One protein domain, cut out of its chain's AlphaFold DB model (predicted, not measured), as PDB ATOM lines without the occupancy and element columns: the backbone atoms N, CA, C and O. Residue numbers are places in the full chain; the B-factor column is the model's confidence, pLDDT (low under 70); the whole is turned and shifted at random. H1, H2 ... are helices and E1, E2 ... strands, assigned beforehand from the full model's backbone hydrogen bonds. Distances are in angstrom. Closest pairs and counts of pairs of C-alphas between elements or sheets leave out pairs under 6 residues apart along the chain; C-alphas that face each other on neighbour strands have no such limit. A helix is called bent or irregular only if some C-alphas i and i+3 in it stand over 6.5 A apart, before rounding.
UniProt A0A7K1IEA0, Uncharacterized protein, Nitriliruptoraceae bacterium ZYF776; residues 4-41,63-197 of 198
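What this domain is: This is residues 4 to 41 and 63 to 197 of the 198 residues of an uncharacterized protein of Nitriliruptoraceae bacterium ZYF776 (UniProt A0A7K1IEA0). A small four-stranded sheet lies between helices, H2b and H3 over one face and H4a on the other, and H5 packs on H4a. One long straight helix, H1, runs past this body, packing on H3 and H4b, and its residues 4 to 11 stick out. The printed part has 173 residues, with five named helices and four named strands in the order H1 H2 E1 E2 H3 E3 E4 H4 H5; the mixed sheet runs E1 E2 E4 E3. The class is mixed, helices and strands, in three layers, helices on both faces of a sheet. The whole is compact, with a radius of gyration of the C-alphas of 16.3 A, and spans 49 by 39 by 35 A.

How they stand to each other: H1, residues 4 to 35, touches H3, residues 116 to 125, with residues 24 to 28 alone, the closest C-alphas being Ile 24 and Val 125, 6.4 A apart. H2, residues 72 to 95, and H4, residues 145 to 176, were each assigned as one helix by hydrogen bonds but are bent: C-alphas 81 and 84 are 7.5 A apart, C-alphas 160 and 163 9.4 A. Their arms are H2a, 72 to 81, H2b, 84 to 95, H4a, 145 to 160, and H4b, 163 to 176. H1 touches H4b with residues 16 to 26 alone, at a steep tilt of 51 degrees, the same way; the closest C-alphas, Gly 23 and Ala 174, are 4.1 A apart. H2a and H4a touch only at their ends, closest at the C-alphas of Ala 78 and Glu 159, 4.7 A. E1, residues 101 to 103, and E2, 108 to 111, form an antiparallel hairpin, with N 101 and O 110 at 2.8 A. E3, residues 129 to 132, and E4, 135 to 138, form another, with N 130 and O 137 at 2.9 A. E2 and E4 are parallel, with N 136 and O 109 at 2.7 A. H2b, at a height over the sheet of 8.7 A, and H4a, at 7.9 A, are on opposite faces. H5, residues 182 to 195, touches H4a at a steep tilt of 50 degrees, opposite ways, closest at the C-alphas of Ala 149 and Ala 191, 4.7 A. Every O i to N i+4 pair is within hydrogen-bond range in H1, H2a, H2b, H3 and H5, against 11 of 12 in H4a and 9 of 10 in H4b.

Where its parts are: H1 begins at C-alpha 4, (93.923, 87.447, 29.628), and is 47.0 A long. H4a measures 22.8 A, H4b 20.9 A and H5 20.2 A, ending at C-alpha 195, (100.553, 106.604, 76.072).

The domain as a whole: Residues 42 to 62 are cut out, and C-alphas 41 and 63 are 19.7 A apart. Of the links printed whole, none is long. Mean pLDDT of the printed part is 93.6; residue 197 alone is under 70.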
ATOM      1  N   ILE A   4      92.799  86.563  29.278       73.81
ATOM      2  CA  ILE A   4      93.923  87.447  29.628       73.81
ATOM      3  C   ILE A   4      93.702  88.107  30.999       73.81
ATOM      4  O   ILE A   4      94.604  88.104  31.833       73.81
ATOM      5  N   ALA A   5      92.488  88.596  31.275       72.06
ATOM      6  CA  ALA A   5      92.159  89.235  32.551       72.06
ATOM      7  C   ALA A   5      92.232  88.238  33.721       72.06
ATOM      8  O   ALA A   5      92.789  88.551  34.770       72.06
ATOM      9  N   ALA A   6      91.747  87.008  33.517       73.75
ATOM     10  CA  ALA A   6      91.829  85.949  34.524       73.75
ATOM     11  C   ALA A   6      93.286  85.568  34.859       73.75
ATOM     12  O   ALA A   6      93.629  85.406  36.029       73.75
ATOM     13  N   ARG A   7      94.163  85.488  33.846       79.75
ATOM     14  CA  ARG A   7      95.602  85.234  34.042       79.75
ATOM     15  C   ARG A   7      96.291  86.362  34.810       79.75
ATOM     16  O   ARG A   7      97.094  86.078  35.693       79.75
ATOM     17  N   GLY A   8      95.947  87.618  34.518       80.31
ATOM     18  CA  GLY A   8      96.481  88.779  35.236       80.31
ATOM     19  C   GLY A   8      96.118  88.777  36.724       80.31
ATOM     20  O   GLY A   8      96.989  88.961  37.572       80.31
ATOM     21  N   VAL A   9      94.854  88.487  37.055       85.62
ATOM     22  CA  VAL A   9      94.399  88.379  38.453       85.62
ATOM     23  C   VAL A   9      95.115  87.238  39.179       85.62
ATOM     24  O   VAL A   9      95.634  87.444  40.275       85.62
ATOM     25  N   ALA A  10      95.202  86.056  38.562       88.12
ATOM     26  CA  ALA A  10      95.885  84.907  39.156       88.12
ATOM     27  C   ALA A  10      97.371  85.195  39.434       88.12
ATOM     28  O   ALA A  10      97.864  84.892  40.522       88.12
ATOM     29  N   ALA A  11      98.068  85.840  38.493       89.62
ATOM     30  CA  ALA A  11      99.458  86.247  38.675       89.62
ATOM     31  C   ALA A  11      99.623  87.249  39.832       89.62
ATOM     32  O   ALA A  11     100.530  87.098  40.650       89.62
ATOM     33  N   GLY A  12      98.723  88.232  39.954       89.50
ATOM     34  CA  GLY A  12      98.744  89.200  41.057       89.50
ATOM     35  C   GLY A  12      98.519  88.559  42.432       89.50
ATOM     36  O   GLY A  12      99.213  88.891  43.399       89.50
ATOM     37  N   VAL A  13      97.596  87.594  42.521       91.75
ATOM     38  CA  VAL A  13      97.364  86.814  43.747       91.75
ATOM     39  C   VAL A  13      98.604  85.994  44.101       91.75
ATOM     40  O   VAL A  13      99.086  86.082  45.229       91.75
ATOM     41  N   ALA A  14      99.169  85.259  43.138       93.31
ATOM     42  CA  ALA A  14     100.369  84.456  43.355       93.31
ATOM     43  C   ALA A  14     101.558  85.308  43.830       93.31
ATOM     44  O   ALA A  14     102.230  84.946  44.796       93.31
ATOM     45  N   ALA A  15     101.773  86.477  43.221       94.56
ATOM     46  CA  ALA A  15     102.823  87.405  43.632       94.56
ATOM     47  C   ALA A  15     102.619  87.921  45.068       94.56
ATOM     48  O   ALA A  15     103.572  88.006  45.840       94.56
ATOM     49  N   THR A  16     101.375  88.209  45.458       95.06
ATOM     50  CA  THR A  16     101.042  88.649  46.824       95.06
ATOM     51  C   THR A  16     101.280  87.540  47.851       95.06
ATOM     52  O   THR A  16     101.829  87.801  48.922       95.06
ATOM     53  N   LEU A  17     100.940  86.290  47.520       95.38
ATOM     54  CA  LEU A  17     101.232  85.131  48.370       95.38
ATOM     55  C   LEU A  17     102.743  84.903  48.518       95.38
ATOM     56  O   LEU A  17     103.221  84.683  49.631       95.38
ATOM     57  N   ALA A  18     103.504  85.019  47.426       96.25
ATOM     58  CA  ALA A  18     104.962  84.923  47.456       96.25
ATOM     59  C   ALA A  18     105.589  86.030  48.323       96.25
ATOM     60  O   ALA A  18     106.449  85.745  49.156       96.25
ATOM     61  N   ALA A  19     105.113  87.275  48.201       96.44
ATOM     62  CA  ALA A  19     105.528  88.372  49.075       96.44
ATOM     63  C   ALA A  19     105.215  88.067  50.552       96.44
ATOM     64  O   ALA A  19     106.076  88.252  51.413       96.44
ATOM     65  N   GLY A  20     104.035  87.514  50.845       94.25
ATOM     66  CA  GLY A  20     103.676  87.044  52.186       94.25
ATOM     67  C   GLY A  20     104.654  86.004  52.737       94.25
ATOM     68  O   GLY A  20     105.137  86.152  53.861       94.25
ATOM     69  N   ALA A  21     105.016  84.998  51.937       95.00
ATOM     70  CA  ALA A  21     105.993  83.982  52.330       95.00
ATOM     71  C   ALA A  21     107.373  84.594  52.633       95.00
ATOM     72  O   ALA A  21     107.961  84.300  53.677       95.00
ATOM     73  N   VAL A  22     107.861  85.501  51.779       96.81
ATOM     74  CA  VAL A  22     109.117  86.236  52.014       96.81
ATOM     75  C   VAL A  22     109.039  87.054  53.306       96.81
ATOM     76  O   VAL A  22     109.967  87.005  54.114       96.81
ATOM     77  N   GLY A  23     107.934  87.767  53.537       94.62
ATOM     78  CA  GLY A  23     107.704  88.534  54.763       94.62
ATOM     79  C   GLY A  23     107.790  87.667  56.023       94.62
ATOM     80  O   GLY A  23     108.534  88.002  56.944       94.62
ATOM     81  N   ILE A  24     107.117  86.509  56.031       93.50
ATOM     82  CA  ILE A  24     107.153  85.550  57.149       93.50
ATOM     83  C   ILE A  24     108.580  85.055  57.401       93.50
ATOM     84  O   ILE A  24     109.037  85.049  58.545       93.50
ATOM     85  N   LEU A  25     109.307  84.654  56.354       94.69
ATOM     86  CA  LEU A  25     110.688  84.181  56.491       94.69
ATOM     87  C   LEU A  25     111.595  85.260  57.094       94.69
ATOM     88  O   LEU A  25     112.363  84.975  58.016       94.69
ATOM     89  N   ARG A  26     111.463  86.511  56.637       94.00
ATOM     90  CA  ARG A  26     112.227  87.645  57.175       94.00
ATOM     91  C   ARG A  26     111.890  87.921  58.637       94.00
ATOM     92  O   ARG A  26     112.806  88.069  59.439       94.00
ATOM     93  N   GLN A  27     110.611  87.923  59.004       93.38
ATOM     94  CA  GLN A  27     110.180  88.124  60.389       93.38
ATOM     95  C   GLN A  27     110.702  87.020  61.320       93.38
ATOM     96  O   GLN A  27     111.154  87.301  62.431       93.38
ATOM     97  N   ARG A  28     110.730  85.762  60.861       92.44
ATOM     98  CA  ARG A  28     111.311  84.648  61.630       92.44
ATOM     99  C   ARG A  28     112.825  84.778  61.785       92.44
ATOM    100  O   ARG A  28     113.333  84.524  62.878       92.44
ATOM    101  N   ALA A  29     113.529  85.193  60.732       93.31
ATOM    102  CA  ALA A  29     114.963  85.463  60.788       93.31
ATOM    103  C   ALA A  29     115.284  86.609  61.765       93.31
ATOM    104  O   ALA A  29     116.191  86.475  62.583       93.31
ATOM    105  N   GLU A  30     114.495  87.688  61.750       93.62
ATOM    106  CA  GLU A  30     114.597  88.792  62.714       93.62
ATOM    107  C   GLU A  30     114.345  88.313  64.147       93.62
ATOM    108  O   GLU A  30     115.139  88.603  65.039       93.62
ATOM    109  N   GLY A  31     113.306  87.505  64.372       91.88
ATOM    110  CA  GLY A  31     113.043  86.908  65.681       91.88
ATOM    111  C   GLY A  31     114.179  86.002  66.172       91.88
ATOM    112  O   GLY A  31     114.463  85.965  67.367       91.88
ATOM    113  N   ALA A  32     114.846  85.276  65.270       92.88
ATOM    114  CA  ALA A  32     116.013  84.465  65.611       92.88
ATOM    115  C   ALA A  32     117.236  85.327  65.962       92.88
ATOM    116  O   ALA A  32     117.896  85.042  66.957       92.88
ATOM    117  N   ALA A  33     117.491  86.399  65.207       93.88
ATOM    118  CA  ALA A  33     118.553  87.360  65.505       93.88
ATOM    119  C   ALA A  33     118.333  88.061  66.859       93.88
ATOM    120  O   ALA A  33     119.274  88.201  67.635       93.88
ATOM    121  N   ILE A  34     117.083  88.410  67.194       92.56
ATOM    122  CA  ILE A  34     116.730  88.975  68.508       92.56
ATOM    123  C   ILE A  34     117.054  87.995  69.639       92.56
ATOM    124  O   ILE A  34     117.661  88.384  70.631       92.56
ATOM    125  N   ARG A  35     116.706  86.709  69.488       92.56
ATOM    126  CA  ARG A  35     117.019  85.686  70.503       92.56
ATOM    127  C   ARG A  35     118.518  85.457  70.691       92.56
ATOM    128  O   ARG A  35     118.923  85.083  71.783       92.56
ATOM    129  N   ARG A  36     119.324  85.672  69.647       96.19
ATOM    130  CA  ARG A  36     120.793  85.596  69.715       96.19
ATOM    131  C   ARG A  36     121.448  86.885  70.229       96.19
ATOM    132  O   ARG A  36     122.660  86.916  70.372       96.19
ATOM    133  N   GLY A  37     120.674  87.942  70.490       93.06
ATOM    134  CA  GLY A  37     121.206  89.246  70.900       93.06
ATOM    135  C   GLY A  37     121.840  90.058  69.763       93.06
ATOM    136  O   GLY A  37     122.394  91.122  70.010       93.06
ATOM    137  N   GLU A  38     121.730  89.602  68.515       94.19
ATOM    138  CA  GLU A  38     122.292  90.270  67.329       94.19
ATOM    139  C   GLU A  38     121.429  91.444  66.854       94.19
ATOM    140  O   GLU A  38     121.879  92.310  66.102       94.19
ATOM    141  N   LEU A  39     120.153  91.450  67.244       92.12
ATOM    142  CA  LEU A  39     119.193  92.473  66.864       92.12
ATOM    143  C   LEU A  39     118.394  92.903  68.090       92.12
ATOM    144  O   LEU A  39     117.827  92.081  68.804       92.12
ATOM    145  N   GLN A  40     118.296  94.206  68.317       90.00
ATOM    146  CA  GLN A  40     117.427  94.731  69.363       90.00
ATOM    147  C   GLN A  40     115.957  94.398  69.029       90.00
ATOM    148  O   GLN A  40     115.561  94.471  67.861       90.00
ATOM    149  N   PRO A  41     115.103  94.062  70.007       89.38
ATOM    150  CA  PRO A  41     113.673  93.942  69.762       89.38
ATOM    151  C   PRO A  41     113.062  95.302  69.402       89.38
ATOM    152  O   PRO A  41     113.591  96.363  69.732       89.38
ATOM    153  N   HIS A  63     105.566 107.578  59.205       96.56
ATOM    154  CA  HIS A  63     105.020 108.679  59.999       96.56
ATOM    155  C   HIS A  63     103.503 108.839  59.822       96.56
ATOM    156  O   HIS A  63     102.891 109.748  60.383       96.56
ATOM    157  N   TRP A  64     102.865 107.958  59.048       97.75
ATOM    158  CA  TRP A  64     101.436 108.022  58.783       97.75
ATOM    159  C   TRP A  64     100.640 107.371  59.918       97.75
ATOM    160  O   TRP A  64     100.334 106.180  59.880       97.75
ATOM    161  N   VAL A  65     100.286 108.175  60.924       97.75
ATOM    162  CA  VAL A  65      99.429 107.775  62.052       97.75
ATOM    163  C   VAL A  65      97.995 108.275  61.814       97.75
ATOM    164  O   VAL A  65      97.663 109.408  62.186       97.75
ATOM    165  N   PRO A  66      97.125 107.484  61.152       96.44
ATOM    166  CA  PRO A  66      95.767 107.910  60.838       96.44
ATOM    167  C   PRO A  66      94.933 108.141  62.103       96.44
ATOM    168  O   PRO A  66      94.840 107.284  62.977       96.44
ATOM    169  N   GLN A  67      94.273 109.296  62.160       93.69
ATOM    170  CA  GLN A  67      93.379 109.675  63.254       93.69
ATOM    171  C   GLN A  67      92.005 108.993  63.124       93.69
ATOM    172  O   GLN A  67      91.578 108.675  62.008       93.69
ATOM    173  N   PRO A  68      91.260 108.779  64.224       90.88
ATOM    174  CA  PRO A  68      89.903 108.250  64.145       90.88
ATOM    175  C   PRO A  68      88.969 109.203  63.368       90.88
ATOM    176  O   PRO A  68      89.067 110.424  63.513       90.88
ATOM    177  N   PRO A  69      88.042 108.676  62.543       91.19
ATOM    178  CA  PRO A  69      87.068 109.506  61.843       91.19
ATOM    179  C   PRO A  69      86.138 110.197  62.851       91.19
ATOM    180  O   PRO A  69      85.545 109.538  63.716       91.19
ATOM    181  N   ARG A  70      86.027 111.529  62.724       91.00
ATOM    182  CA  ARG A  70      85.269 112.406  63.636       91.00
ATOM    183  C   ARG A  70      83.777 112.453  63.301       91.00
ATOM    184  O   ARG A  70      82.951 112.436  64.206       91.00
ATOM    185  N   HIS A  71      83.425 112.455  62.014       93.75
ATOM    186  CA  HIS A  71      82.039 112.623  61.569       93.75
ATOM    187  C   HIS A  71      81.315 111.280  61.386       93.75
ATOM    188  O   HIS A  71      81.919 110.351  60.836       93.75
ATOM    189  N   PRO A  72      80.020 111.171  61.748       94.12
ATOM    190  CA  PRO A  72      79.241 109.937  61.610       94.12
ATOM    191  C   PRO A  72      79.297 109.319  60.208       94.12
ATOM    192  O   PRO A  72      79.605 108.139  60.083       94.12
ATOM    193  N   ALA A  73      79.124 110.117  59.149       95.88
ATOM    194  CA  ALA A  73      79.179 109.623  57.772       95.88
ATOM    195  C   ALA A  73      80.541 108.989  57.430       95.88
ATOM    196  O   ALA A  73      80.610 107.864  56.939       95.88
ATOM    197  N   THR A  74      81.639 109.670  57.777       94.81
ATOM    198  CA  THR A  74      82.998 109.140  57.566       94.81
ATOM    199  C   THR A  74      83.292 107.910  58.421       94.81
ATOM    200  O   THR A  74      84.041 107.037  57.994       94.81
ATOM    201  N   ARG A  75      82.678 107.799  59.610       94.31
ATOM    202  CA  ARG A  75      82.764 106.595  60.446       94.31
ATOM    203  C   ARG A  75      82.081 105.424  59.749       94.31
ATOM    204  O   ARG A  75      82.699 104.378  59.619       94.31
ATOM    205  N   THR A  76      80.851 105.600  59.278       96.00
ATOM    206  CA  THR A  76      80.107 104.542  58.581       96.00
ATOM    207  C   THR A  76      80.841 104.079  57.327       96.00
ATOM    208  O   THR A  76      81.009 102.877  57.135       96.00
ATOM    209  N   ALA A  77      81.362 105.012  56.525       96.94
ATOM    210  CA  ALA A  77      82.159 104.683  55.346       96.94
ATOM    211  C   ALA A  77      83.429 103.891  55.706       96.94
ATOM    212  O   ALA A  77      83.714 102.874  55.081       96.94
ATOM    213  N   ALA A  78      84.155 104.303  56.751       96.75
ATOM    214  CA  ALA A  78      85.335 103.593  57.246       96.75
ATOM    215  C   ALA A  78      85.011 102.170  57.740       96.75
ATOM    216  O   ALA A  78      85.743 101.225  57.435       96.75
ATOM    217  N   PHE A  79      83.896 101.996  58.458       96.00
ATOM    218  CA  PHE A  79      83.417 100.680  58.893       96.00
ATOM    219  C   PHE A  79      83.060  99.782  57.713       96.00
ATOM    220  O   PHE A  79      83.520  98.643  57.666       96.00
ATOM    221  N   ALA A  80      82.287 100.295  56.753       97.38
ATOM    222  CA  ALA A  80      81.907  99.557  55.554       97.38
ATOM    223  C   ALA A  80      83.141  99.160  54.730       97.38
ATOM    224  O   ALA A  80      83.260  98.019  54.290       97.38
ATOM    225  N   TRP A  81      84.104 100.073  54.592       98.06
ATOM    226  CA  TRP A  81      85.337  99.826  53.853       98.06
ATOM    227  C   TRP A  81      86.229  98.765  54.512       98.06
ATOM    228  O   TRP A  81      86.778  97.904  53.828       98.06
ATOM    229  N   ALA A  82      86.324  98.750  55.842       98.00
ATOM    230  CA  ALA A  82      87.064  97.727  56.585       98.00
ATOM    231  C   ALA A  82      86.255  96.441  56.858       98.00
ATOM    232  O   ALA A  82      86.781  95.508  57.481       98.00
ATOM    233  N   ALA A  83      84.985  96.372  56.444       97.81
ATOM    234  CA  ALA A  83      84.085  95.269  56.776       97.81
ATOM    235  C   ALA A  83      84.598  93.892  56.314       97.81
ATOM    236  O   ALA A  83      84.530  92.965  57.123       97.81
ATOM    237  N   PRO A  84      85.192  93.724  55.112       98.12
ATOM    238  CA  PRO A  84      85.698  92.417  54.685       98.12
ATOM    239  C   PRO A  84      86.783  91.861  55.615       98.12
ATOM    240  O   PRO A  84      86.734  90.697  56.001       98.12
ATOM    241  N   LEU A  85      87.726  92.705  56.050       97.81
ATOM    242  CA  LEU A  85      88.738  92.298  57.031       97.81
ATOM    243  C   LEU A  85      88.110  92.059  58.406       97.81
ATOM    244  O   LEU A  85      88.446  91.096  59.082       97.81
ATOM    245  N   THR A  86      87.149  92.893  58.801       97.50
ATOM    246  CA  THR A  86      86.442  92.739  60.079       97.50
ATOM    247  C   THR A  86      85.709  91.393  60.153       97.50
ATOM    248  O   THR A  86      85.753  90.738  61.191       97.50
ATOM    249  N   ALA A  87      85.102  90.933  59.054       97.38
ATOM    250  CA  ALA A  87      84.466  89.619  58.969       97.38
ATOM    251  C   ALA A  87      85.471  88.471  59.170       97.38
ATOM    252  O   ALA A  87      85.195  87.536  59.921       97.38
ATOM    253  N   VAL A  88      86.669  88.571  58.579       95.50
ATOM    254  CA  VAL A  88      87.763  87.615  58.830       95.50
ATOM    255  C   VAL A  88      88.170  87.633  60.305       95.50
ATOM    256  O   VAL A  88      88.312  86.577  60.918       95.50
ATOM    257  N   GLY A  89      88.307  88.819  60.901       94.75
ATOM    258  CA  GLY A  89      88.599  88.974  62.325       94.75
ATOM    259  C   GLY A  89      87.565  88.286  63.223       94.75
ATOM    260  O   GLY A  89      87.938  87.563  64.147       94.75
ATOM    261  N   TRP A  90      86.276  88.431  62.912       95.31
ATOM    262  CA  TRP A  90      85.195  87.735  63.615       95.31
ATOM    263  C   TRP A  90      85.256  86.217  63.451       95.31
ATOM    264  O   TRP A  90      85.091  85.500  64.438       95.31
ATOM    265  N   ALA A  91      85.544  85.715  62.250       93.56
ATOM    266  CA  ALA A  91      85.719  84.280  62.027       93.56
ATOM    267  C   ALA A  91      86.877  83.714  62.871       93.56
ATOM    268  O   ALA A  91      86.731  82.682  63.530       93.56
ATOM    269  N   LEU A  92      88.007  84.428  62.926       92.50
ATOM    270  CA  LEU A  92      89.164  84.062  63.749       92.50
ATOM    271  C   LEU A  92      88.876  84.145  65.255       92.50
ATOM    272  O   LEU A  92      89.406  83.337  66.024       92.50
ATOM    273  N   ALA A  93      88.049  85.102  65.681       91.62
ATOM    274  CA  ALA A  93      87.599  85.233  67.064       91.62
ATOM    275  C   ALA A  93      86.679  84.074  67.470       91.62
ATOM    276  O   ALA A  93      86.884  83.463  68.521       91.62
ATOM    277  N   GLY A  94      85.715  83.727  66.609       90.38
ATOM    278  CA  GLY A  94      84.822  82.585  66.802       90.38
ATOM    279  C   GLY A  94      85.593  81.273  66.923       90.38
ATOM    280  O   GLY A  94      85.390  80.525  67.878       90.38
ATOM    281  N   ALA A  95      86.568  81.045  66.036       88.38
ATOM    282  CA  ALA A  95      87.447  79.876  66.090       88.38
ATOM    283  C   ALA A  95      88.329  79.822  67.354       88.38
ATOM    284  O   ALA A  95      88.747  78.744  67.774       88.38
ATOM    285  N   ALA A  96      88.616  80.968  67.978       86.12
ATOM    286  CA  ALA A  96      89.360  81.028  69.233       86.12
ATOM    287  C   ALA A  96      88.494  80.714  70.471       86.12
ATOM    288  O   ALA A  96      89.052  80.568  71.560       86.12
ATOM    289  N   GLY A  97      87.162  80.621  70.330       79.19
ATOM    290  CA  GLY A  97      86.231  80.319  71.425       79.19
ATOM    291  C   GLY A  97      86.152  81.412  72.494       79.19
ATOM    292  O   GLY A  97      85.821  81.139  73.647       79.19
ATOM    293  N   ARG A  98      86.507  82.653  72.146       84.12
ATOM    294  CA  ARG A  98      86.569  83.792  73.072       84.12
ATOM    295  C   ARG A  98      85.587  84.867  72.636       84.12
ATOM    296  O   ARG A  98      85.465  85.157  71.450       84.12
ATOM    297  N   ARG A  99      84.892  85.468  73.604       85.31
ATOM    298  CA  ARG A  99      83.947  86.558  73.341       85.31
ATOM    299  C   ARG A  99      84.706  87.870  73.130       85.31
ATOM    300  O   ARG A  99      85.486  88.239  74.009       85.31
ATOM    301  N   PRO A 100      84.487  88.579  72.015       91.81
ATOM    302  CA  PRO A 100      85.075  89.898  71.828       91.81
ATOM    303  C   PRO A 100      84.424  90.925  72.756       91.81
ATOM    304  O   PRO A 100      83.205  90.928  72.924       91.81
ATOM    305  N   ARG A 101      85.233  91.815  73.335       94.88
ATOM    306  CA  ARG A 101      84.776  92.973  74.115       94.88
ATOM    307  C   ARG A 101      84.972  94.248  73.313       94.88
ATOM    308  O   ARG A 101      86.012  94.420  72.686       94.88
ATOM    309  N   TRP A 102      83.998  95.143  73.328       96.44
ATOM    310  CA  TRP A 102      84.182  96.461  72.735       96.44
ATOM    311  C   TRP A 102      85.122  97.305  73.608       96.44
ATOM    312  O   TRP A 102      85.058  97.234  74.834       96.44
ATOM    313  N   HIS A 103      86.010  98.073  72.980       96.00
ATOM    314  CA  HIS A 103      86.899  99.015  73.652       96.00
ATOM    315  C   HIS A 103      86.605 100.437  73.176       96.00
ATOM    316  O   HIS A 103      86.928 100.785  72.041       96.00
ATOM    317  N   ASP A 104      86.053 101.284  74.045       92.12
ATOM    318  CA  ASP A 104      85.573 102.615  73.650       92.12
ATOM    319  C   ASP A 104      86.686 103.555  73.184       92.12
ATOM    320  O   ASP A 104      86.539 104.190  72.141       92.12
ATOM    321  N   GLY A 105      87.827 103.590  73.887       91.25
ATOM    322  CA  GLY A 105      88.954 104.466  73.525       91.25
ATOM    323  C   GLY A 105      89.498 104.210  72.113       91.25
ATOM    324  O   GLY A 105      89.629 105.129  71.307       91.25
ATOM    325  N   TYR A 106      89.736 102.940  71.772       93.69
ATOM    326  CA  TYR A 106      90.282 102.529  70.473       93.69
ATOM    327  C   TYR A 106      89.233 102.178  69.416       93.69
ATOM    328  O   TYR A 106      89.567 101.995  68.240       93.69
ATOM    329  N   ARG A 107      87.958 102.123  69.811       94.38
ATOM    330  CA  ARG A 107      86.799 101.850  68.956       94.38
ATOM    331  C   ARG A 107      86.974 100.581  68.123       94.38
ATOM    332  O   ARG A 107      86.803 100.587  66.899       94.38
ATOM    333  N   CYS A 108      87.344  99.505  68.803       96.81
ATOM    334  CA  CYS A 108      87.557  98.190  68.220       96.81
ATOM    335  C   CYS A 108      87.072  97.087  69.165       96.81
ATOM    336  O   CYS A 108      86.855  97.302  70.358       96.81
ATOM    337  N   TRP A 109      86.903  95.891  68.612       97.75
ATOM    338  CA  TRP A 109      86.621  94.680  69.367       97.75
ATOM    339  C   TRP A 109      87.935  94.026  69.773       97.75
ATOM    340  O   TRP A 109      88.772  93.767  68.919       97.75
ATOM    341  N   VAL A 110      88.112  93.718  71.050       97.69
ATOM    342  CA  VAL A 110      89.302  93.058  71.586       97.69
ATOM    343  C   VAL A 110      88.945  91.639  71.996       97.69
ATOM    344  O   VAL A 110      87.986  91.411  72.730       97.69
ATOM    345  N   VAL A 111      89.741  90.677  71.551       96.25
ATOM    346  CA  VAL A 111      89.656  89.272  71.943       96.25
ATOM    347  C   VAL A 111      90.952  88.924  72.643       96.25
ATOM    348  O   VAL A 111      92.001  88.835  72.010       96.25
ATOM    349  N   ASP A 112      90.900  88.770  73.957       94.62
ATOM    350  CA  ASP A 112      92.075  88.455  74.758       94.62
ATOM    351  C   ASP A 112      92.234  86.947  74.981       94.62
ATOM    352  O   ASP A 112      91.301  86.151  74.826       94.62
ATOM    353  N   GLY A 113      93.459  86.547  75.319       92.12
ATOM    354  CA  GLY A 113      93.804  85.160  75.606       92.12
ATOM    355  C   GLY A 113      93.396  84.184  74.504       92.12
ATOM    356  O   GLY A 113      92.930  83.086  74.826       92.12
ATOM    357  N   VAL A 114      93.527  84.572  73.226       92.94
ATOM    358  CA  VAL A 114      93.154  83.704  72.100       92.94
ATOM    359  C   VAL A 114      93.925  82.386  72.156       92.94
ATOM    360  O   VAL A 114      95.104  82.340  72.527       92.94
ATOM    361  N   ARG A 115      93.253  81.292  71.784       88.94
ATOM    362  CA  ARG A 115      93.793  79.924  71.774       88.94
ATOM    363  C   ARG A 115      93.680  79.310  70.375       88.94
ATOM    364  O   ARG A 115      93.222  79.961  69.437       88.94
ATOM    365  N   GLY A 116      94.148  78.072  70.229       89.06
ATOM    366  CA  GLY A 116      93.975  77.297  68.999       89.06
ATOM    367  C   GLY A 116      94.717  77.879  67.784       89.06
ATOM    368  O   GLY A 116      95.804  78.447  67.951       89.06
ATOM    369  N   PRO A 117      94.153  77.746  66.567       87.50
ATOM    370  CA  PRO A 117      94.805  78.154  65.321       87.50
ATOM    371  C   PRO A 117      95.211  79.631  65.282       87.50
ATOM    372  O   PRO A 117      96.327  79.941  64.874       87.50
ATOM    373  N   SER A 118      94.370  80.543  65.784       88.25
ATOM    374  CA  SER A 118      94.686  81.980  65.843       88.25
ATOM    375  C   SER A 118      95.917  82.248  66.717       88.25
ATOM    376  O   SER A 118      96.815  83.001  66.339       88.25
ATOM    377  N   ALA A 119      96.023  81.568  67.862       90.00
ATOM    378  CA  ALA A 119      97.196  81.675  68.725       90.00
ATOM    379  C   ALA A 119      98.448  81.037  68.106       90.00
ATOM    380  O   ALA A 119      99.559  81.520  68.333       90.00
ATOM    381  N   ALA A 120      98.292  79.945  67.352       89.19
ATOM    382  CA  ALA A 120      99.386  79.301  66.629       89.19
ATOM    383  C   ALA A 120      99.915  80.196  65.497       89.19
ATOM    384  O   ALA A 120     101.125  80.383  65.392       89.19
ATOM    385  N   ALA A 121      99.025  80.824  64.723       87.38
ATOM    386  CA  ALA A 121      99.380  81.772  63.671       87.38
ATOM    387  C   ALA A 121     100.136  82.988  64.230       87.38
ATOM    388  O   ALA A 121     101.194  83.344  63.717       87.38
ATOM    389  N   LEU A 122      99.668  83.567  65.343       90.06
ATOM    390  CA  LEU A 122     100.370  84.669  66.011       90.06
ATOM    391  C   LEU A 122     101.762  84.250  66.513       90.06
ATOM    392  O   LEU A 122     102.728  84.989  66.339       90.06
ATOM    393  N   ARG A 123     101.907  83.043  67.080       89.44
ATOM    394  CA  ARG A 123     103.222  82.509  67.480       89.44
ATOM    395  C   ARG A 123     104.146  82.276  66.288       89.44
ATOM    396  O   ARG A 123     105.340  82.527  66.411       89.44
ATOM    397  N   LEU A 124     103.609  81.821  65.155       85.44
ATOM    398  CA  LEU A 124     104.382  81.548  63.942       85.44
ATOM    399  C   LEU A 124     105.121  82.794  63.443       85.44
ATOM    400  O   LEU A 124     106.277  82.695  63.031       85.44
ATOM    401  N   VAL A 125     104.462  83.951  63.522       82.94
ATOM    402  CA  VAL A 125     105.039  85.251  63.148       82.94
ATOM    403  C   VAL A 125     105.673  85.988  64.337       82.94
ATOM    404  O   VAL A 125     106.291  87.027  64.164       82.94
ATOM    405  N   GLY A 126     105.584  85.454  65.558       85.00
ATOM    406  CA  GLY A 126     106.137  86.094  66.756       85.00
ATOM    407  C   GLY A 126     105.362  87.331  67.229       85.00
ATOM    408  O   GLY A 126     105.907  88.129  67.985       85.00
ATOM    409  N   ALA A 127     104.103  87.485  66.817       89.62
ATOM    410  CA  ALA A 127     103.238  88.592  67.212       89.62
ATOM    411  C   ALA A 127     102.522  88.304  68.543       89.62
ATOM    412  O   ALA A 127     102.198  87.156  68.874       89.62
ATOM    413  N   GLU A 128     102.278  89.338  69.344       92.94
ATOM    414  CA  GLU A 128     101.490  89.231  70.583       92.94
ATOM    415  C   GLU A 128     100.006  89.486  70.354       92.94
ATOM    416  O   GLU A 128      99.170  88.789  70.937       92.94
ATOM    417  N   ALA A 129      99.704  90.437  69.478       96.00
ATOM    418  CA  ALA A 129      98.375  90.740  69.002       96.00
ATOM    419  C   ALA A 129      98.395  91.013  67.490       96.00
ATOM    420  O   ALA A 129      99.459  91.007  66.870       96.00
ATOM    421  N   ASN A 130      97.208  91.114  66.900       95.94
ATOM    422  CA  ASN A 130      97.016  91.507  65.511       95.94
ATOM    423  C   ASN A 130      95.618  92.107  65.328       95.94
ATOM    424  O   ASN A 130      94.620  91.482  65.713       95.94
ATOM    425  N   ALA A 131      95.540  93.271  64.695       97.81
ATOM    426  CA  ALA A 131      94.301  93.868  64.229       97.81
ATOM    427  C   ALA A 131      93.903  93.341  62.840       97.81
ATOM    428  O   ALA A 131      94.601  93.516  61.842       97.81
ATOM    429  N   VAL A 132      92.712  92.754  62.755       96.88
ATOM    430  CA  VAL A 132      92.092  92.296  61.510       96.88
ATOM    431  C   VAL A 132      90.790  93.071  61.310       96.88
ATOM    432  O   VAL A 132      89.746  92.758  61.886       96.88
ATOM    433  N   GLY A 133      90.868  94.151  60.527       97.50
ATOM    434  CA  GLY A 133      89.780  95.123  60.433       97.50
ATOM    435  C   GLY A 133      89.549  95.795  61.786       97.50
ATOM    436  O   GLY A 133      90.468  96.386  62.340       97.50
ATOM    437  N   HIS A 134      88.335  95.680  62.328       97.81
ATOM    438  CA  HIS A 134      87.984  96.194  63.659       97.81
ATOM    439  C   HIS A 134      88.145  95.182  64.803       97.81
ATOM    440  O   HIS A 134      87.748  95.494  65.925       97.81
ATOM    441  N   VAL A 135      88.688  93.988  64.550       97.81
ATOM    442  CA  VAL A 135      88.879  92.952  65.577       97.81
ATOM    443  C   VAL A 135      90.361  92.804  65.899       97.81
ATOM    444  O   VAL A 135      91.152  92.434  65.041       97.81
ATOM    445  N   VAL A 136      90.732  93.060  67.147       97.88
ATOM    446  CA  VAL A 136      92.074  92.867  67.697       97.88
ATOM    447  C   VAL A 136      92.120  91.531  68.426       97.88
ATOM    448  O   VAL A 136      91.425  91.329  69.420       97.88
ATOM    449  N   LEU A 137      92.954  90.614  67.946       97.00
ATOM    450  CA  LEU A 137      93.186  89.305  68.556       97.00
ATOM    451  C   LEU A 137      94.479  89.371  69.367       97.00
ATOM    452  O   LEU A 137      95.522  89.663  68.797       97.00
ATOM    453  N   SER A 138      94.444  89.070  70.663       96.19
ATOM    454  CA  SER A 138      95.618  89.086  71.543       96.19
ATOM    455  C   SER A 138      95.830  87.746  72.232       96.19
ATOM    456  O   SER A 138      94.899  87.144  72.771       96.19
ATOM    457  N   ARG A 139      97.085  87.283  72.271       94.12
ATOM    458  CA  ARG A 139      97.478  86.087  73.038       94.12
ATOM    459  C   ARG A 139      97.519  86.338  74.546       94.12
ATOM    460  O   ARG A 139      97.501  85.374  75.309       94.12
ATOM    461  N   ARG A 140      97.606  87.598  74.984       92.69
ATOM    462  CA  ARG A 140      97.645  87.963  76.407       92.69
ATOM    463  C   ARG A 140      96.233  88.023  76.973       92.69
ATOM    464  O   ARG A 140      95.328  88.517  76.309       92.69
ATOM    465  N   VAL A 141      96.060  87.546  78.202       90.25
ATOM    466  CA  VAL A 141      94.892  87.882  79.025       90.25
ATOM    467  C   VAL A 141      95.140  89.297  79.546       90.25
ATOM    468  O   VAL A 141      96.210  89.526  80.098       90.25
ATOM    469  N   ALA A 142      94.218  90.232  79.301       91.25
ATOM    470  CA  ALA A 142      94.417  91.668  79.543       91.25
ATOM    471  C   ALA A 142      95.650  92.257  78.804       91.25
ATOM    472  O   ALA A 142      96.696  92.488  79.411       91.25
ATOM    473  N   PRO A 143      95.571  92.483  77.475       94.38
ATOM    474  CA  PRO A 143      96.623  93.202  76.749       94.38
ATOM    475  C   PRO A 143      96.873  94.583  77.367       94.38
ATOM    476  O   PRO A 143      95.930  95.255  77.781       94.38
ATOM    477  N   SER A 144      98.142  94.994  77.411       95.62
ATOM    478  CA  SER A 144      98.529  96.301  77.936       95.62
ATOM    479  C   SER A 144      97.996  97.435  77.068       95.62
ATOM    480  O   SER A 144      97.798  97.272  75.862       95.62
ATOM    481  N   GLU A 145      97.846  98.610  77.673       95.12
ATOM    482  CA  GLU A 145      97.352  99.799  76.980       95.12
ATOM    483  C   GLU A 145      98.223 100.169  75.776       95.12
ATOM    484  O   GLU A 145      97.718 100.410  74.688       95.12
ATOM    485  N   VAL A 146      99.547 100.089  75.926       96.56
ATOM    486  CA  VAL A 146     100.493 100.345  74.832       96.56
ATOM    487  C   VAL A 146     100.340  99.368  73.660       96.56
ATOM    488  O   VAL A 146     100.496  99.757  72.503       96.56
ATOM    489  N   LEU A 147     100.018  98.099  73.938       96.75
ATOM    490  CA  LEU A 147      99.761  97.111  72.893       96.75
ATOM    491  C   LEU A 147      98.436  97.423  72.194       96.75
ATOM    492  O   LEU A 147      98.371  97.392  70.972       96.75
ATOM    493  N   LEU A 148      97.394  97.782  72.948       97.25
ATOM    494  CA  LEU A 148      96.114  98.182  72.367       97.25
ATOM    495  C   LEU A 148      96.227  99.461  71.532       97.25
ATOM    496  O   LEU A 148      95.668  99.504  70.438       97.25
ATOM    497  N   ALA A 149      97.002 100.452  71.978       97.44
ATOM    498  CA  ALA A 149      97.284 101.670  71.224       97.44
ATOM    499  C   ALA A 149      97.976 101.369  69.887       97.44
ATOM    500  O   ALA A 149      97.623 101.946  68.857       97.44
ATOM    501  N   HIS A 150      98.924 100.427  69.888       98.06
ATOM    502  CA  HIS A 150      99.594  99.953  68.679       98.06
ATOM    503  C   HIS A 150      98.606  99.297  67.706       98.06
ATOM    504  O   HIS A 150      98.491  99.714  66.553       98.06
ATOM    505  N   GLU A 151      97.828  98.323  68.180       98.12
ATOM    506  CA  GLU A 151      96.835  97.630  67.351       98.12
ATOM    507  C   GLU A 151      95.732  98.575  66.854       98.12
ATOM    508  O   GLU A 151      95.232  98.433  65.737       98.12
ATOM    509  N   ALA A 152      95.373  99.596  67.634       98.00
ATOM    510  CA  ALA A 152      94.405 100.605  67.229       98.00
ATOM    511  C   ALA A 152      94.859 101.374  65.983       98.00
ATOM    512  O   ALA A 152      94.028 101.664  65.118       98.00
ATOM    513  N   VAL A 153      96.160 101.654  65.836       98.50
ATOM    514  CA  VAL A 153      96.692 102.261  64.605       98.50
ATOM    515  C   VAL A 153      96.463 101.336  63.411       98.50
ATOM    516  O   VAL A 153      96.030 101.813  62.364       98.50
ATOM    517  N   HIS A 154      96.648 100.023  63.555       98.50
ATOM    518  CA  HIS A 154      96.337  99.066  62.488       98.50
ATOM    519  C   HIS A 154      94.841  99.006  62.161       98.50
ATOM    520  O   HIS A 154      94.481  98.962  60.982       98.50
ATOM    521  N   VAL A 155      93.952  99.128  63.154       98.38
ATOM    522  CA  VAL A 155      92.510  99.305  62.898       98.38
ATOM    523  C   VAL A 155      92.268 100.564  62.059       98.38
ATOM    524  O   VAL A 155      91.543 100.528  61.065       98.38
ATOM    525  N   ARG A 156      92.902 101.690  62.408       98.31
ATOM    526  CA  ARG A 156      92.769 102.941  61.643       98.31
ATOM    527  C   ARG A 156      93.354 102.819  60.232       98.31
ATOM    528  O   ARG A 156      92.790 103.380  59.295       98.31
ATOM    529  N   GLN A 157      94.441 102.072  60.045       98.44
ATOM    530  CA  GLN A 157      94.986 101.759  58.721       98.44
ATOM    531  C   GLN A 157      94.002 100.906  57.908       98.44
ATOM    532  O   GLN A 157      93.777 101.199  56.734       98.44
ATOM    533  N   ALA A 158      93.348  99.920  58.532       98.31
ATOM    534  CA  ALA A 158      92.308  99.110  57.897       98.31
ATOM    535  C   ALA A 158      91.097  99.956  57.487       98.31
ATOM    536  O   ALA A 158      90.550  99.766  56.410       98.31
ATOM    537  N   GLU A 159      90.713 100.954  58.276       98.19
ATOM    538  CA  GLU A 159      89.663 101.902  57.896       98.19
ATOM    539  C   GLU A 159      90.018 102.782  56.685       98.19
ATOM    540  O   GLU A 159      89.117 103.360  56.081       98.19
ATOM    541  N   ARG A 160      91.305 102.958  56.348       98.06
ATOM    542  CA  ARG A 160      91.736 103.771  55.192       98.06
ATOM    543  C   ARG A 160      92.045 102.928  53.967       98.06
ATOM    544  O   ARG A 160      91.708 103.316  52.855       98.06
ATOM    545  N   LEU A 161      92.655 101.767  54.169       98.06
ATOM    546  CA  LEU A 161      93.073 100.877  53.089       98.06
ATOM    547  C   LEU A 161      92.053  99.768  52.806       98.06
ATOM    548  O   LEU A 161      92.067  99.202  51.717       98.06
ATOM    549  N   GLY A 162      91.159  99.466  53.748       97.62
ATOM    550  CA  GLY A 162      90.156  98.416  53.605       97.62
ATOM    551  C   GLY A 162      90.820  97.082  53.255       97.62
ATOM    552  O   GLY A 162      91.869  96.758  53.822       97.62
ATOM    553  N   PRO A 163      90.288  96.323  52.282       96.31
ATOM    554  CA  PRO A 163      90.896  95.074  51.825       96.31
ATOM    555  C   PRO A 163      92.318  95.232  51.272       96.31
ATOM    556  O   PRO A 163      93.078  94.265  51.281       96.31
ATOM    557  N   LEU A 164      92.710  96.433  50.824       97.25
ATOM    558  CA  LEU A 164      94.053  96.694  50.297       97.25
ATOM    559  C   LEU A 164      95.128  96.749  51.391       97.25
ATOM    560  O   LEU A 164      96.316  96.732  51.064       97.25
ATOM    561  N   LEU A 165      94.750  96.769  52.677       97.81
ATOM    562  CA  LEU A 165      95.717  96.713  53.773       97.81
ATOM    563  C   LEU A 165      96.570  95.443  53.694       97.81
ATOM    564  O   LEU A 165      97.787  95.531  53.794       97.81
ATOM    565  N   LEU A 166      95.950  94.277  53.481       95.31
ATOM    566  CA  LEU A 166      96.662  93.000  53.444       95.31
ATOM    567  C   LEU A 166      97.733  92.946  52.339       95.31
ATOM    568  O   LEU A 166      98.890  92.691  52.677       95.31
ATOM    569  N   PRO A 167      97.422  93.207  51.049       96.56
ATOM    570  CA  PRO A 167      98.448  93.219  50.013       96.56
ATOM    571  C   PRO A 167      99.513  94.286  50.289       96.56
ATOM    572  O   PRO A 167     100.700  93.985  50.199       96.56
ATOM    573  N   ALA A 168      99.134  95.503  50.698       97.44
ATOM    574  CA  ALA A 168     100.116  96.540  51.017       97.44
ATOM    575  C   ALA A 168     101.075  96.094  52.134       97.44
ATOM    576  O   ALA A 168     102.290  96.243  52.000       97.44
ATOM    577  N   TYR A 169     100.543  95.495  53.199       97.19
ATOM    578  CA  TYR A 169     101.317  95.011  54.335       97.19
ATOM    579  C   TYR A 169     102.295  93.908  53.919       97.19
ATOM    580  O   TYR A 169     103.489  94.020  54.176       97.19
ATOM    581  N   VAL A 170     101.850  92.865  53.209       96.75
ATOM    582  CA  VAL A 170     102.754  91.751  52.860       96.75
ATOM    583  C   VAL A 170     103.868  92.173  51.899       96.75
ATOM    584  O   VAL A 170     105.001  91.715  52.036       96.75
ATOM    585  N   TRP A 171     103.594  93.094  50.972       97.50
ATOM    586  CA  TRP A 171     104.621  93.645  50.083       97.50
ATOM    587  C   TRP A 171     105.643  94.501  50.836       97.50
ATOM    588  O   TRP A 171     106.851  94.402  50.595       97.50
ATOM    589  N   LEU A 172     105.183  95.322  51.780       96.75
ATOM    590  CA  LEU A 172     106.061  96.110  52.639       96.75
ATOM    591  C   LEU A 172     106.880  95.210  53.578       96.75
ATOM    592  O   LEU A 172     108.083  95.437  53.716       96.75
ATOM    593  N   ALA A 173     106.294  94.150  54.135       95.62
ATOM    594  CA  ALA A 173     106.994  93.154  54.946       95.62
ATOM    595  C   ALA A 173     108.066  92.408  54.146       95.62
ATOM    596  O   ALA A 173     109.200  92.272  54.610       95.62
ATOM    597  N   ALA A 174     107.757  92.001  52.914       95.81
ATOM    598  CA  ALA A 174     108.728  91.375  52.022       95.81
ATOM    599  C   ALA A 174     109.926  92.293  51.744       95.81
ATOM    600  O   ALA A 174     111.066  91.829  51.679       95.81
ATOM    601  N   ARG A 175     109.682  93.603  51.606       94.94
ATOM    602  CA  ARG A 175     110.707  94.601  51.282       94.94
ATOM    603  C   ARG A 175     111.545  95.022  52.489       94.94
ATOM    604  O   ARG A 175     112.776  95.032  52.394       94.94
ATOM    605  N   TYR A 176     110.901  95.377  53.593       94.25
ATOM    606  CA  TYR A 176     111.543  96.025  54.739       94.25
ATOM    607  C   TYR A 176     111.826  95.063  55.903       94.25
ATOM    608  O   TYR A 176     112.733  95.328  56.685       94.25
ATOM    609  N   GLY A 177     111.154  93.910  55.977       93.81
ATOM    610  CA  GLY A 177     111.113  93.102  57.201       93.81
ATOM    611  C   GLY A 177     110.118  93.677  58.213       93.81
ATOM    612  O   GLY A 177     109.527  94.724  57.957       93.81
ATOM    613  N   TYR A 178     109.908  92.995  59.341       93.25
ATOM    614  CA  TYR A 178     108.885  93.377  60.323       93.25
ATOM    615  C   TYR A 178     109.340  94.569  61.173       93.25
ATOM    616  O   TYR A 178     108.605  95.543  61.334       93.25
ATOM    617  N   ARG A 179     110.587  94.541  61.662       93.12
ATOM    618  CA  ARG A 179     111.151  95.625  62.488       93.12
ATOM    619  C   ARG A 179     111.131  96.983  61.780       93.12
ATOM    620  O   ARG A 179     110.741  97.977  62.386       93.12
ATOM    621  N   ASP A 180     111.536  97.008  60.511       94.88
ATOM    622  CA  ASP A 180     111.663  98.234  59.713       94.88
ATOM    623  C   ASP A 180     110.398  98.522  58.868       94.88
ATOM    624  O   ASP A 180     110.389  99.451  58.055       94.88
ATOM    625  N   HIS A 181     109.322  97.741  59.040       96.31
ATOM    626  CA  HIS A 181     108.085  97.874  58.272       96.31
ATOM    627  C   HIS A 181     107.448  99.261  58.476       96.31
ATOM    628  O   HIS A 181     107.116  99.613  59.611       96.31
ATOM    629  N   PRO A 182     107.181 100.050  57.417       97.38
ATOM    630  CA  PRO A 182     106.633 101.398  57.573       97.38
ATOM    631  C   PRO A 182     105.332 101.459  58.382       97.38
ATOM    632  O   PRO A 182     105.233 102.240  59.319       97.38
ATOM    633  N   LEU A 183     104.361 100.581  58.107       97.94
ATOM    634  CA  LEU A 183     103.102 100.576  58.867       97.94
ATOM    635  C   LEU A 183     103.274 100.173  60.343       97.94
ATOM    636  O   LEU A 183     102.508 100.652  61.173       97.94
ATOM    637  N   GLU A 184     104.285  99.361  60.679       97.56
ATOM    638  CA  GLU A 184     104.604  98.997  62.070       97.56
ATOM    639  C   GLU A 184     105.286 100.160  62.784       97.56
ATOM    640  O   GLU A 184     105.018 100.431  63.950       97.56
ATOM    641  N   ARG A 185     106.168 100.884  62.085       97.56
ATOM    642  CA  ARG A 185     106.798 102.099  62.615       97.56
ATOM    643  C   ARG A 185     105.753 103.172  62.916       97.56
ATOM    644  O   ARG A 185     105.803 103.757  63.995       97.56
ATOM    645  N   ALA A 186     104.773 103.352  62.031       98.12
ATOM    646  CA  ALA A 186     103.634 104.228  62.282       98.12
ATOM    647  C   ALA A 186     102.798 103.764  63.484       98.12
ATOM    648  O   ALA A 186     102.426 104.583  64.321       98.12
ATOM    649  N   ALA A 187     102.545 102.458  63.615       98.31
ATOM    650  CA  ALA A 187     101.838 101.910  64.769       98.31
ATOM    651  C   ALA A 187     102.597 102.143  66.086       98.31
ATOM    652  O   ALA A 187     102.002 102.578  67.070       98.31
ATOM    653  N   ARG A 188     103.925 101.971  66.092       97.88
ATOM    654  CA  ARG A 188     104.776 102.284  67.255       97.88
ATOM    655  C   ARG A 188     104.773 103.762  67.612       97.88
ATOM    656  O   ARG A 188     104.710 104.095  68.792       97.88
ATOM    657  N   LEU A 189     104.849 104.634  66.607       97.50
ATOM    658  CA  LEU A 189     104.776 106.077  66.802       97.50
ATOM    659  C   LEU A 189     103.428 106.473  67.415       97.50
ATOM    660  O   LEU A 189     103.406 107.163  68.427       97.50
ATOM    661  N   GLY A 190     102.318 105.987  66.854       97.31
ATOM    662  CA  GLY A 190     100.984 106.260  67.388       97.31
ATOM    663  C   GLY A 190     100.799 105.746  68.815       97.31
ATOM    664  O   GLY A 190     100.263 106.471  69.650       97.31
ATOM    665  N   ALA A 191     101.312 104.548  69.118       97.25
ATOM    666  CA  ALA A 191     101.287 103.991  70.467       97.25
ATOM    667  C   ALA A 191     102.043 104.871  71.471       97.25
ATOM    668  O   ALA A 191     101.484 105.202  72.512       97.25
ATOM    669  N   ARG A 192     103.273 105.307  71.142       95.81
ATOM    670  CA  ARG A 192     104.060 106.218  71.997       95.81
ATOM    671  C   ARG A 192     103.310 107.503  72.304       95.81
ATOM    672  O   ARG A 192     103.229 107.896  73.462       95.81
ATOM    673  N   THR A 193     102.785 108.151  71.268       94.88
ATOM    674  CA  THR A 193     102.101 109.437  71.409       94.88
ATOM    675  C   THR A 193     100.847 109.308  72.272       94.88
ATOM    676  O   THR A 193     100.607 110.156  73.129       94.88
ATOM    677  N   ALA A 194     100.073 108.234  72.090       92.44
ATOM    678  CA  ALA A 194      98.878 107.982  72.889       92.44
ATOM    679  C   ALA A 194      99.213 107.771  74.373       92.44
ATOM    680  O   ALA A 194      98.614 108.410  75.234       92.44
ATOM    681  N   THR A 195     100.210 106.933  74.679       90.31
ATOM    682  CA  THR A 195     100.553 106.604  76.072       90.31
ATOM    683  C   THR A 195     101.350 107.688  76.789       90.31
ATOM    684  O   THR A 195     101.353 107.707  78.009       90.31
ATOM    685  N   ALA A 196     102.024 108.589  76.070       85.19
ATOM    686  CA  ALA A 196     102.719 109.730  76.676       85.19
ATOM    687  C   ALA A 196     101.764 110.838  77.162       85.19
ATOM    688  O   ALA A 196     102.187 111.733  77.885       85.19
ATOM    689  N   THR A 197     100.497 110.798  76.737       68.12
ATOM    690  CA  THR A 197      99.473 111.807  77.061       68.12
ATOM    691  C   THR A 197      98.564 111.363  78.223       68.12
ATOM    692  O   THR A 197      97.638 112.084  78.581       68.12
TER     693      THR A 197